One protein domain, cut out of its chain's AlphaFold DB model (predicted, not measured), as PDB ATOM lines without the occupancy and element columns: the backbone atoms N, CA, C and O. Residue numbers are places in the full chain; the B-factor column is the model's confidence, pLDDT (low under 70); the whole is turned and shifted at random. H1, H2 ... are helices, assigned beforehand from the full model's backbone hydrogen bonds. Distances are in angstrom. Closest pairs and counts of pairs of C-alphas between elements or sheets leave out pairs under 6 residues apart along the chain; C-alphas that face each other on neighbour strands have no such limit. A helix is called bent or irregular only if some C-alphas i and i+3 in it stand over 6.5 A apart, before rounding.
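AT A GLANCE: This is residues 105 to 170 of the 170 residues of an uncharacterized protein of Babesia ovata (UniProt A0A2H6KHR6). H2 and H3 form a V that meets at the tight link between them, and the later part of the chain covers one side of this V, with H4 packed on H3 and H5 packed on H2. H1 sits near H2 before the V begins, and the tail of residues 163 to 170 sticks out from this small body. The printed part has 66 residues with five named helices, H1 to H5 in chain order, and no named strand; the class is all helix. It is only just compact, close to loose, with a radius of gyration of the C-alphas of 12.9 A. The spans are 47 by 22 by 22 A, and the tail makes the length: the body without it spans 27 by 22 by 21 A.

IN THESE COORDINATES: H1 is residues 109 to 114 and begins at C-alpha 109, (43.724, 19.553, 53.438). H2, residues 116 to 125, measures 14.3 A from first to last C-alpha; it is irregular, with C-alphas 120 and 123 7.3 A apart. H3, the longest helix, is residues 127 to 142 and measures 22.4 A, from (24.618, 12.365, 45.130) to (44.130, 19.126, 36.381). H4 is residues 149 to 152. H5, residues 155 to 161, measures 11.2 A and ends at C-alpha 161, (30.844, 26.883, 55.981); it is neither bent nor irregular, but only just: C-alphas 156 and 159 are 6.5 A apart.

HOW THE PARTS SIT: H1 is close to H2 but not clearly touching; their closest C-alphas, Tyr 112 and His 119, are 7.2 A apart. H2 and H3 only just touch, only at the corner by their link, with 3 pairs of C-alphas within 8 A; the closest are Gly 122 and Tyr 130, 5.6 A. H3 touches H2 with residues 129 to 130 alone. H2 and H3 run opposite ways at a steep tilt of 43 degrees. H3 and H4 touch, with the C-alphas of Ala 136 and Pro 149 closest at 4.9 A. H5 touches H2, with the C-alphas of Val 117 and Gln 161 closest at 6.6 A. H3 and H5 are apart, and so are H2 and H4. Every O i to N i+4 pair is within hydrogen-bond range in H1 and H3, against 4 of 6 in H2 and 0 of 3 in H5, where 1 of 4 O i to N i+3 pairs is within range; H4 is too short for an O i to N i+4 pair.

THE WHOLE: The C-alphas of Arg 143 and His 170 are the two farthest apart, 47.2 A. The printed part has no cut and no long link; H3 to H4 is short, the others tight. Residues 163 to 170 stand free, and His 170 is the chain's last residue. The mean pLDDT of the printed part is 77.8; residues 105, 157 and 159 to 170 are under 70.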
ATOM      1  N   PRO A 105      43.197  10.033  45.063       68.38
ATOM      2  CA  PRO A 105      43.772   9.409  46.249       68.38
ATOM      3  C   PRO A 105      43.580  10.224  47.533       68.38
ATOM      4  O   PRO A 105      43.632   9.619  48.596       68.38
ATOM      5  N   ALA A 106      43.401  11.551  47.453       71.62
ATOM      6  CA  ALA A 106      43.111  12.413  48.601       71.62
ATOM      7  C   ALA A 106      42.647  13.817  48.174       71.62
ATOM      8  O   ALA A 106      43.192  14.401  47.234       71.62
ATOM      9  N   ILE A 107      41.728  14.403  48.948       78.06
ATOM     10  CA  ILE A 107      41.397  15.835  48.878       78.06
ATOM     11  C   ILE A 107      42.506  16.629  49.591       78.06
ATOM     12  O   ILE A 107      42.833  16.276  50.733       78.06
ATOM     13  N   PRO A 108      43.054  17.710  48.999       81.38
ATOM     14  CA  PRO A 108      43.940  18.636  49.704       81.38
ATOM     15  C   PRO A 108      43.343  19.096  51.040       81.38
ATOM     16  O   PRO A 108      42.133  19.276  51.158       81.38
ATOM     17  N   VAL A 109      44.181  19.257  52.066       80.50
ATOM     18  CA  VAL A 109      43.724  19.553  53.438       80.50
ATOM     19  C   VAL A 109      42.916  20.853  53.483       80.50
ATOM     20  O   VAL A 109      41.818  20.874  54.040       80.50
ATOM     21  N   ASP A 110      43.422  21.897  52.830       81.62
ATOM     22  CA  ASP A 110      42.807  23.225  52.831       81.62
ATOM     23  C   ASP A 110      41.426  23.210  52.157       81.62
ATOM     24  O   ASP A 110      40.445  23.681  52.732       81.62
ATOM     25  N   ASP A 111      41.314  22.563  50.993       78.25
ATOM     26  CA  ASP A 111      40.043  22.404  50.275       78.25
ATOM     27  C   ASP A 111      39.042  21.544  51.054       78.25
ATOM     28  O   ASP A 111      37.834  21.803  51.041       78.25
ATOM     29  N   TYR A 112      39.530  20.505  51.741       82.81
ATOM     30  CA  TYR A 112      38.689  19.621  52.540       82.81
ATOM     31  C   TYR A 112      38.004  20.377  53.678       82.81
ATOM     32  O   TYR A 112      36.788  20.242  53.849       82.81
ATOM     33  N   PHE A 113      38.766  21.182  54.427       82.69
ATOM     34  CA  PHE A 113      38.234  21.947  55.552       82.69
ATOM     35  C   PHE A 113      37.405  23.149  55.110       82.69
ATOM     36  O   PHE A 113      36.379  23.422  55.733       82.69
ATOM     37  N   LYS A 114      37.769  23.798  53.998       82.12
ATOM     38  CA  LYS A 114      36.987  24.892  53.408       82.12
ATOM     39  C   LYS A 114      35.537  24.480  53.145       82.12
ATOM     40  O   LYS A 114      34.617  25.214  53.483       82.12
ATOM     41  N   HIS A 115      35.326  23.271  52.623       82.75
ATOM     42  CA  HIS A 115      33.996  22.727  52.341       82.75
ATOM     43  C   HIS A 115      33.628  21.538  53.246       82.75
ATOM     44  O   HIS A 115      32.947  20.608  52.809       82.75
ATOM     45  N   PHE A 116      34.062  21.551  54.515       83.31
ATOM     46  CA  PHE A 116      33.942  20.404  55.430       83.31
ATOM     47  C   PHE A 116      32.514  19.863  55.547       83.31
ATOM     48  O   PHE A 116      32.288  18.664  55.375       83.31
ATOM     49  N   VAL A 117      31.540  20.745  55.795       83.19
ATOM     50  CA  VAL A 117      30.126  20.363  55.933       83.19
ATOM     51  C   VAL A 117      29.654  19.646  54.671       83.19
ATOM     52  O   VAL A 117      29.106  18.549  54.754       83.19
ATOM     53  N   TRP A 118      29.951  20.210  53.499       85.50
ATOM     54  CA  TRP A 118      29.560  19.630  52.219       85.50
ATOM     55  C   TRP A 118      30.210  18.262  51.971       85.50
ATOM     56  O   TRP A 118      29.536  17.344  51.511       85.50
ATOM     57  N   HIS A 119      31.471  18.063  52.361       85.81
ATOM     58  CA  HIS A 119      32.110  16.744  52.308       85.81
ATOM     59  C   HIS A 119      31.452  15.714  53.238       85.81
ATOM     60  O   HIS A 119      31.390  14.532  52.889       85.81
ATOM     61  N   GLN A 120      30.936  16.132  54.401       83.75
ATOM     62  CA  GLN A 120      30.274  15.221  55.340       83.75
ATOM     63  C   GLN A 120      28.853  14.847  54.905       83.75
ATOM     64  O   GLN A 120      28.519  13.658  54.924       83.75
ATOM     65  N   VAL A 121      28.036  15.829  54.508       84.69
ATOM     66  CA  VAL A 121      26.591  15.633  54.275       84.69
ATOM     67  C   VAL A 121      26.194  15.608  52.799       84.69
ATOM     68  O   VAL A 121      25.200  14.979  52.445       84.69
ATOM     69  N   GLY A 122      26.976  16.229  51.914       83.12
ATOM     70  CA  GLY A 122      26.669  16.355  50.486       83.12
ATOM     71  C   GLY A 122      26.342  15.031  49.786       83.12
ATOM     72  O   GLY A 122      25.307  14.968  49.120       83.12
ATOM     73  N   PRO A 123      27.115  13.942  49.997       84.19
ATOM     74  CA  PRO A 123      26.812  12.641  49.395       84.19
ATOM     75  C   PRO A 123      25.445  12.069  49.793       84.19
ATOM     76  O   PRO A 123      24.867  11.304  49.026       84.19
ATOM     77  N   GLN A 124      24.954  12.409  50.990       85.19
ATOM     78  CA  GLN A 124      23.686  11.918  51.538       85.19
ATOM     79  C   GLN A 124      22.496  12.766  51.079       85.19
ATOM     80  O   GLN A 124      21.404  12.237  50.901       85.19
ATOM     81  N   ILE A 125      22.707  14.071  50.881       84.62
ATOM     82  CA  ILE A 125      21.658  15.017  50.483       84.62
ATOM     83  C   ILE A 125      21.407  14.955  48.976       84.62
ATOM     84  O   ILE A 125      20.265  14.859  48.536       84.62
ATOM     85  N   SER A 126      22.469  15.022  48.170       82.69
ATOM     86  CA  SER A 126      22.361  14.983  46.712       82.69
ATOM     87  C   SER A 126      23.616  14.379  46.099       82.69
ATOM     88  O   SER A 126      24.647  15.037  45.943       82.69
ATOM     89  N   HIS A 127      23.507  13.109  45.709       85.38
ATOM     90  CA  HIS A 127      24.618  12.365  45.130       85.38
ATOM     91  C   HIS A 127      25.137  13.006  43.833       85.38
ATOM     92  O   HIS A 127      26.343  13.139  43.647       85.38
ATOM     93  N   HIS A 128      24.231  13.462  42.962       88.31
ATOM     94  CA  HIS A 128      24.595  14.066  41.679       88.31
ATOM     95  C   HIS A 128      25.300  15.416  41.841       88.31
ATOM     96  O   HIS A 128      26.327  15.639  41.204       88.31
ATOM     97  N   ALA A 129      24.801  16.292  42.722       85.44
ATOM     98  CA  ALA A 129      25.456  17.573  42.987       85.44
ATOM     99  C   ALA A 129      26.841  17.363  43.617       85.44
ATOM    100  O   ALA A 129      27.808  18.028  43.251       85.44
ATOM    101  N   TYR A 130      26.963  16.384  44.521       88.44
ATOM    102  CA  TYR A 130      28.248  16.028  45.112       88.44
ATOM    103  C   TYR A 130      29.248  15.507  44.066       88.44
ATOM    104  O   TYR A 130      30.402  15.931  44.053       88.44
ATOM    105  N   GLN A 131      28.808  14.643  43.146       88.56
ATOM    106  CA  GLN A 131      29.650  14.156  42.048       88.56
ATOM    107  C   GLN A 131      30.103  15.283  41.112       88.56
ATOM    108  O   GLN A 131      31.287  15.346  40.784       88.56
ATOM    109  N   GLN A 132      29.199  16.190  40.730       89.81
ATOM    110  CA  GLN A 132      29.525  17.355  39.897       89.81
ATOM    111  C   GLN A 132      30.542  18.270  40.579       89.81
ATOM    112  O   GLN A 132      31.499  18.706  39.947       89.81
ATOM    113  N   TYR A 133      30.389  18.502  41.882       89.50
ATOM    114  CA  TYR A 133      31.370  19.226  42.684       89.50
ATOM    115  C   TYR A 133      32.741  18.525  42.694       89.50
ATOM    116  O   TYR A 133      33.765  19.163  42.438       89.50
ATOM    117  N   CYS A 134      32.784  17.206  42.921       88.50
ATOM    118  CA  CYS A 134      34.031  16.442  42.867       88.50
ATOM    119  C   CYS A 134      34.673  16.487  41.469       88.50
ATOM    120  O   CYS A 134      35.891  16.582  41.346       88.50
ATOM    121  N   GLU A 135      33.881  16.437  40.400       88.44
ATOM    122  CA  GLU A 135      34.355  16.604  39.021       88.44
ATOM    123  C   GLU A 135      34.886  18.007  38.742       88.44
ATOM    124  O   GLU A 135      35.955  18.143  38.144       88.44
ATOM    125  N   ALA A 136      34.188  19.040  39.206       88.88
ATOM    126  CA  ALA A 136      34.611  20.423  39.067       88.88
ATOM    127  C   ALA A 136      35.930  20.672  39.802       88.88
ATOM    128  O   ALA A 136      36.834  21.270  39.225       88.88
ATOM    129  N   ARG A 137      36.108  20.124  41.014       88.44
ATOM    130  CA  ARG A 137      37.384  20.193  41.747       88.44
ATOM    131  C   ARG A 137      38.521  19.515  40.987       88.44
ATOM    132  O   ARG A 137      39.587  20.107  40.825       88.44
ATOM    133  N   ARG A 138      38.295  18.303  40.476       86.50
ATOM    134  CA  ARG A 138      39.293  17.587  39.659       86.50
ATOM    135  C   ARG A 138      39.637  18.363  38.392       86.50
ATOM    136  O   ARG A 138      40.800  18.456  38.007       86.50
ATOM    137  N   THR A 139      38.632  18.945  37.749       88.12
ATOM    138  CA  THR A 139      38.820  19.739  36.535       88.12
ATOM    139  C   THR A 139      39.582  21.026  36.835       88.12
ATOM    140  O   THR A 139      40.512  21.338  36.097       88.12
ATOM    141  N   HIS A 140      39.277  21.714  37.939       88.81
ATOM    142  CA  HIS A 140      40.023  22.881  38.411       88.81
ATOM    143  C   HIS A 140      41.499  22.552  38.668       88.81
ATOM    144  O   HIS A 140      42.386  23.273  38.220       88.81
ATOM    145  N   LYS A 141      41.767  21.407  39.308       84.50
ATOM    146  CA  LYS A 141      43.122  20.941  39.628       84.50
ATOM    147  C   LYS A 141      43.944  20.531  38.400       84.50
ATOM    148  O   LYS A 141      45.120  20.872  38.329       84.50
ATOM    149  N   TRP A 142      43.362  19.783  37.456       85.25
ATOM    150  CA  TRP A 142      44.130  19.126  36.381       85.25
ATOM    151  C   TRP A 142      43.929  19.693  34.975       85.25
ATOM    152  O   TRP A 142      44.731  19.391  34.094       85.25
ATOM    153  N   ARG A 143      42.841  20.429  34.714       86.75
ATOM    154  CA  ARG A 143      42.433  20.783  33.342       86.75
ATOM    155  C   ARG A 143      42.225  22.274  33.122       86.75
ATOM    156  O   ARG A 143      42.715  22.795  32.128       86.75
ATOM    157  N   ASN A 144      41.459  22.943  33.982       89.81
ATOM    158  CA  ASN A 144      41.050  24.326  33.764       89.81
ATOM    159  C   ASN A 144      40.971  25.115  35.085       89.81
ATOM    160  O   ASN A 144      39.980  24.969  35.802       89.81
ATOM    161  N   PRO A 145      41.935  26.008  35.368       88.06
ATOM    162  CA  PRO A 145      41.962  26.796  36.602       88.06
ATOM    163  C   PRO A 145      40.861  27.868  36.679       88.06
ATOM    164  O   PRO A 145      40.687  28.489  37.719       88.06
ATOM    165  N   HIS A 146      40.108  28.115  35.602       90.56
ATOM    166  CA  HIS A 146      39.017  29.097  35.602       90.56
ATOM    167  C   HIS A 146      37.683  28.538  36.113       90.56
ATOM    168  O   HIS A 146      36.732  29.296  36.288       90.56
ATOM    169  N   ILE A 147      37.580  27.223  36.322       88.50
ATOM    170  CA  ILE A 147      36.364  26.597  36.853       88.50
ATOM    171  C   ILE A 147      36.363  26.727  38.370       88.50
ATOM    172  O   ILE A 147      37.243  26.179  39.021       88.50
ATOM    173  N   ASN A 148      35.353  27.377  38.944       88.38
ATOM    174  CA  ASN A 148      35.185  27.417  40.393       88.38
ATOM    175  C   ASN A 148      34.379  26.191  40.876       88.38
ATOM    176  O   ASN A 148      33.204  26.062  40.523       88.38
ATOM    177  N   PRO A 149      34.951  25.285  41.696       86.31
ATOM    178  CA  PRO A 149      34.222  24.124  42.214       86.31
ATOM    179  C   PRO A 149      33.015  24.504  43.080       86.31
ATOM    180  O   PRO A 149      32.031  23.768  43.119       86.31
ATOM    181  N   GLU A 150      33.060  25.661  43.742       86.25
ATOM    182  CA  GLU A 150      31.998  26.132  44.638       86.25
ATOM    183  C   GLU A 150      30.667  26.358  43.927       86.25
ATOM    184  O   GLU A 150      29.612  26.220  44.548       86.25
ATOM    185  N   ASP A 151      30.707  26.657  42.626       87.12
ATOM    186  CA  ASP A 151      29.510  26.911  41.828       87.12
ATOM    187  C   ASP A 151      28.601  25.683  41.717       87.12
ATOM    188  O   ASP A 151      27.389  25.823  41.556       87.12
ATOM    189  N   TYR A 152      29.171  24.494  41.915       86.25
ATOM    190  CA  TYR A 152      28.479  23.209  41.890       86.25
ATOM    191  C   TYR A 152      27.984  22.760  43.274       86.25
ATOM    192  O   TYR A 152      27.324  21.728  43.394       86.25
ATOM    193  N   ILE A 153      28.271  23.533  44.328       85.56
ATOM    194  CA  ILE A 153      27.662  23.351  45.647       85.56
ATOM    195  C   ILE A 153      26.328  24.108  45.653       85.56
ATOM    196  O   ILE A 153      26.319  25.310  45.341       85.56
ATOM    197  N   PRO A 154      25.205  23.465  46.037       82.44
ATOM    198  CA  PRO A 154      23.930  24.156  46.142       82.44
ATOM    199  C   PRO A 154      24.034  25.357  47.099       82.44
ATOM    200  O   PRO A 154      24.705  25.266  48.134       82.44
ATOM    201  N   PRO A 155      23.369  26.481  46.787       79.44
ATOM    202  CA  PRO A 155      23.559  27.749  47.494       79.44
ATOM    203  C   PRO A 155      23.243  27.661  48.995       79.44
ATOM    204  O   PRO A 155      23.901  28.319  49.799       79.44
ATOM    205  N   GLU A 156      22.310  26.790  49.384       74.81
ATOM    206  CA  GLU A 156      21.946  26.517  50.781       74.81
ATOM    207  C   GLU A 156      23.128  25.995  51.617       74.81
ATOM    208  O   GLU A 156      23.251  26.327  52.794       74.81
ATOM    209  N   PHE A 157      24.039  25.229  51.007       69.62
ATOM    210  CA  PHE A 157      25.189  24.623  51.685       69.62
ATOM    211  C   PHE A 157      26.491  25.406  51.505       69.62
ATOM    212  O   PHE A 157      27.478  25.114  52.185       69.62
ATOM    213  N   ARG A 158      26.500  26.412  50.623       70.19
ATOM    214  CA  ARG A 158      27.664  27.278  50.389       70.19
ATOM    215  C   ARG A 158      27.952  28.170  51.602       70.19
ATOM    216  O   ARG A 158      29.102  28.320  51.992       70.19
ATOM    217  N   ASN A 159      26.904  28.676  52.257       63.59
ATOM    218  CA  ASN A 159      27.027  29.627  53.372       63.59
ATOM    219  C   ASN A 159      27.186  28.966  54.753       63.59
ATOM    220  O   ASN A 159      27.632  29.618  55.696       63.59
ATOM    221  N   LEU A 160      26.878  27.668  54.878       60.91
ATOM    222  CA  LEU A 160      26.999  26.901  56.132       60.91
ATOM    223  C   LEU A 160      28.451  26.661  56.576       60.91
ATOM    224  O   LEU A 160      28.696  26.081  57.630       60.91
ATOM    225  N   GLN A 161      29.414  27.078  55.759       58.53
ATOM    226  CA  GLN A 161      30.844  26.883  55.981       58.53
ATOM    227  C   GLN A 161      31.483  28.049  56.748       58.53
ATOM    228  O   GLN A 161      32.583  27.903  57.272       58.53
ATOM    229  N   SER A 162      30.781  29.185  56.857       53.88
ATOM    230  CA  SER A 162      31.183  30.317  57.691       53.88
ATOM    231  C   SER A 162      30.362  30.334  58.982       53.88
ATOM    232  O   SER A 162      29.130  30.344  58.952       53.88
ATOM    233  N   PHE A 163      31.030  30.376  60.136       52.12
ATOM    234  CA  PHE A 163      30.358  30.595  61.424       52.12
ATOM    235  C   PHE A 163      29.787  32.020  61.561       52.12
ATOM    236  O   PHE A 163      29.070  32.301  62.514       52.12
ATOM    237  N   GLU A 164      30.052  32.914  60.602       50.56
ATOM    238  CA  GLU A 164      29.557  34.297  60.592       50.56
ATOM    239  C   GLU A 164      28.039  34.407  60.348       50.56
ATOM    240  O   GLU A 164      27.435  35.428  60.675       50.56
ATOM    241  N   GLY A 165      27.396  33.358  59.822       43.50
ATOM    242  CA  GLY A 165      25.951  33.334  59.556       43.50
ATOM    243  C   GLY A 165      25.086  32.713  60.659       43.50
ATOM    244  O   GLY A 165      23.865  32.875  60.641       43.50
ATOM    245  N   ILE A 166      25.681  32.014  61.630       44.78
ATOM    246  CA  ILE A 166      24.933  31.383  62.723       44.78
ATOM    247  C   ILE A 166      24.830  32.399  63.859       44.78
ATOM    248  O   ILE A 166      25.611  32.388  64.809       44.78
ATOM    249  N   LYS A 167      23.840  33.296  63.776       43.19
ATOM    250  CA  LYS A 167      23.364  33.992  64.977       43.19
ATOM    251  C   LYS A 167      22.788  32.926  65.902       43.19
ATOM    252  O   LYS A 167      21.658  32.484  65.706       43.19
ATOM    253  N   LEU A 168      23.574  32.494  66.885       43.72
ATOM    254  CA  LEU A 168      23.046  31.786  68.043       43.72
ATOM    255  C   LEU A 168      22.037  32.739  68.683       43.72
ATOM    256  O   LEU A 168      22.414  33.784  69.211       43.72
ATOM    257  N   ALA A 169      20.751  32.438  68.511       40.88
ATOM    258  CA  ALA A 169      19.686  33.167  69.172       40.88
ATOM    259  C   ALA A 169      19.929  33.056  70.683       40.88
ATOM    260  O   ALA A 169      19.937  31.950  71.225       40.88
ATOM    261  N   HIS A 170      20.219  34.198  71.305       39.31
ATOM    262  CA  HIS A 170      20.200  34.362  72.752       39.31
ATOM    263  C   HIS A 170      18.760  34.393  73.257       39.31
ATOM    264  O   HIS A 170      17.907  34.976  72.546       39.31
TER     265      HIS A 170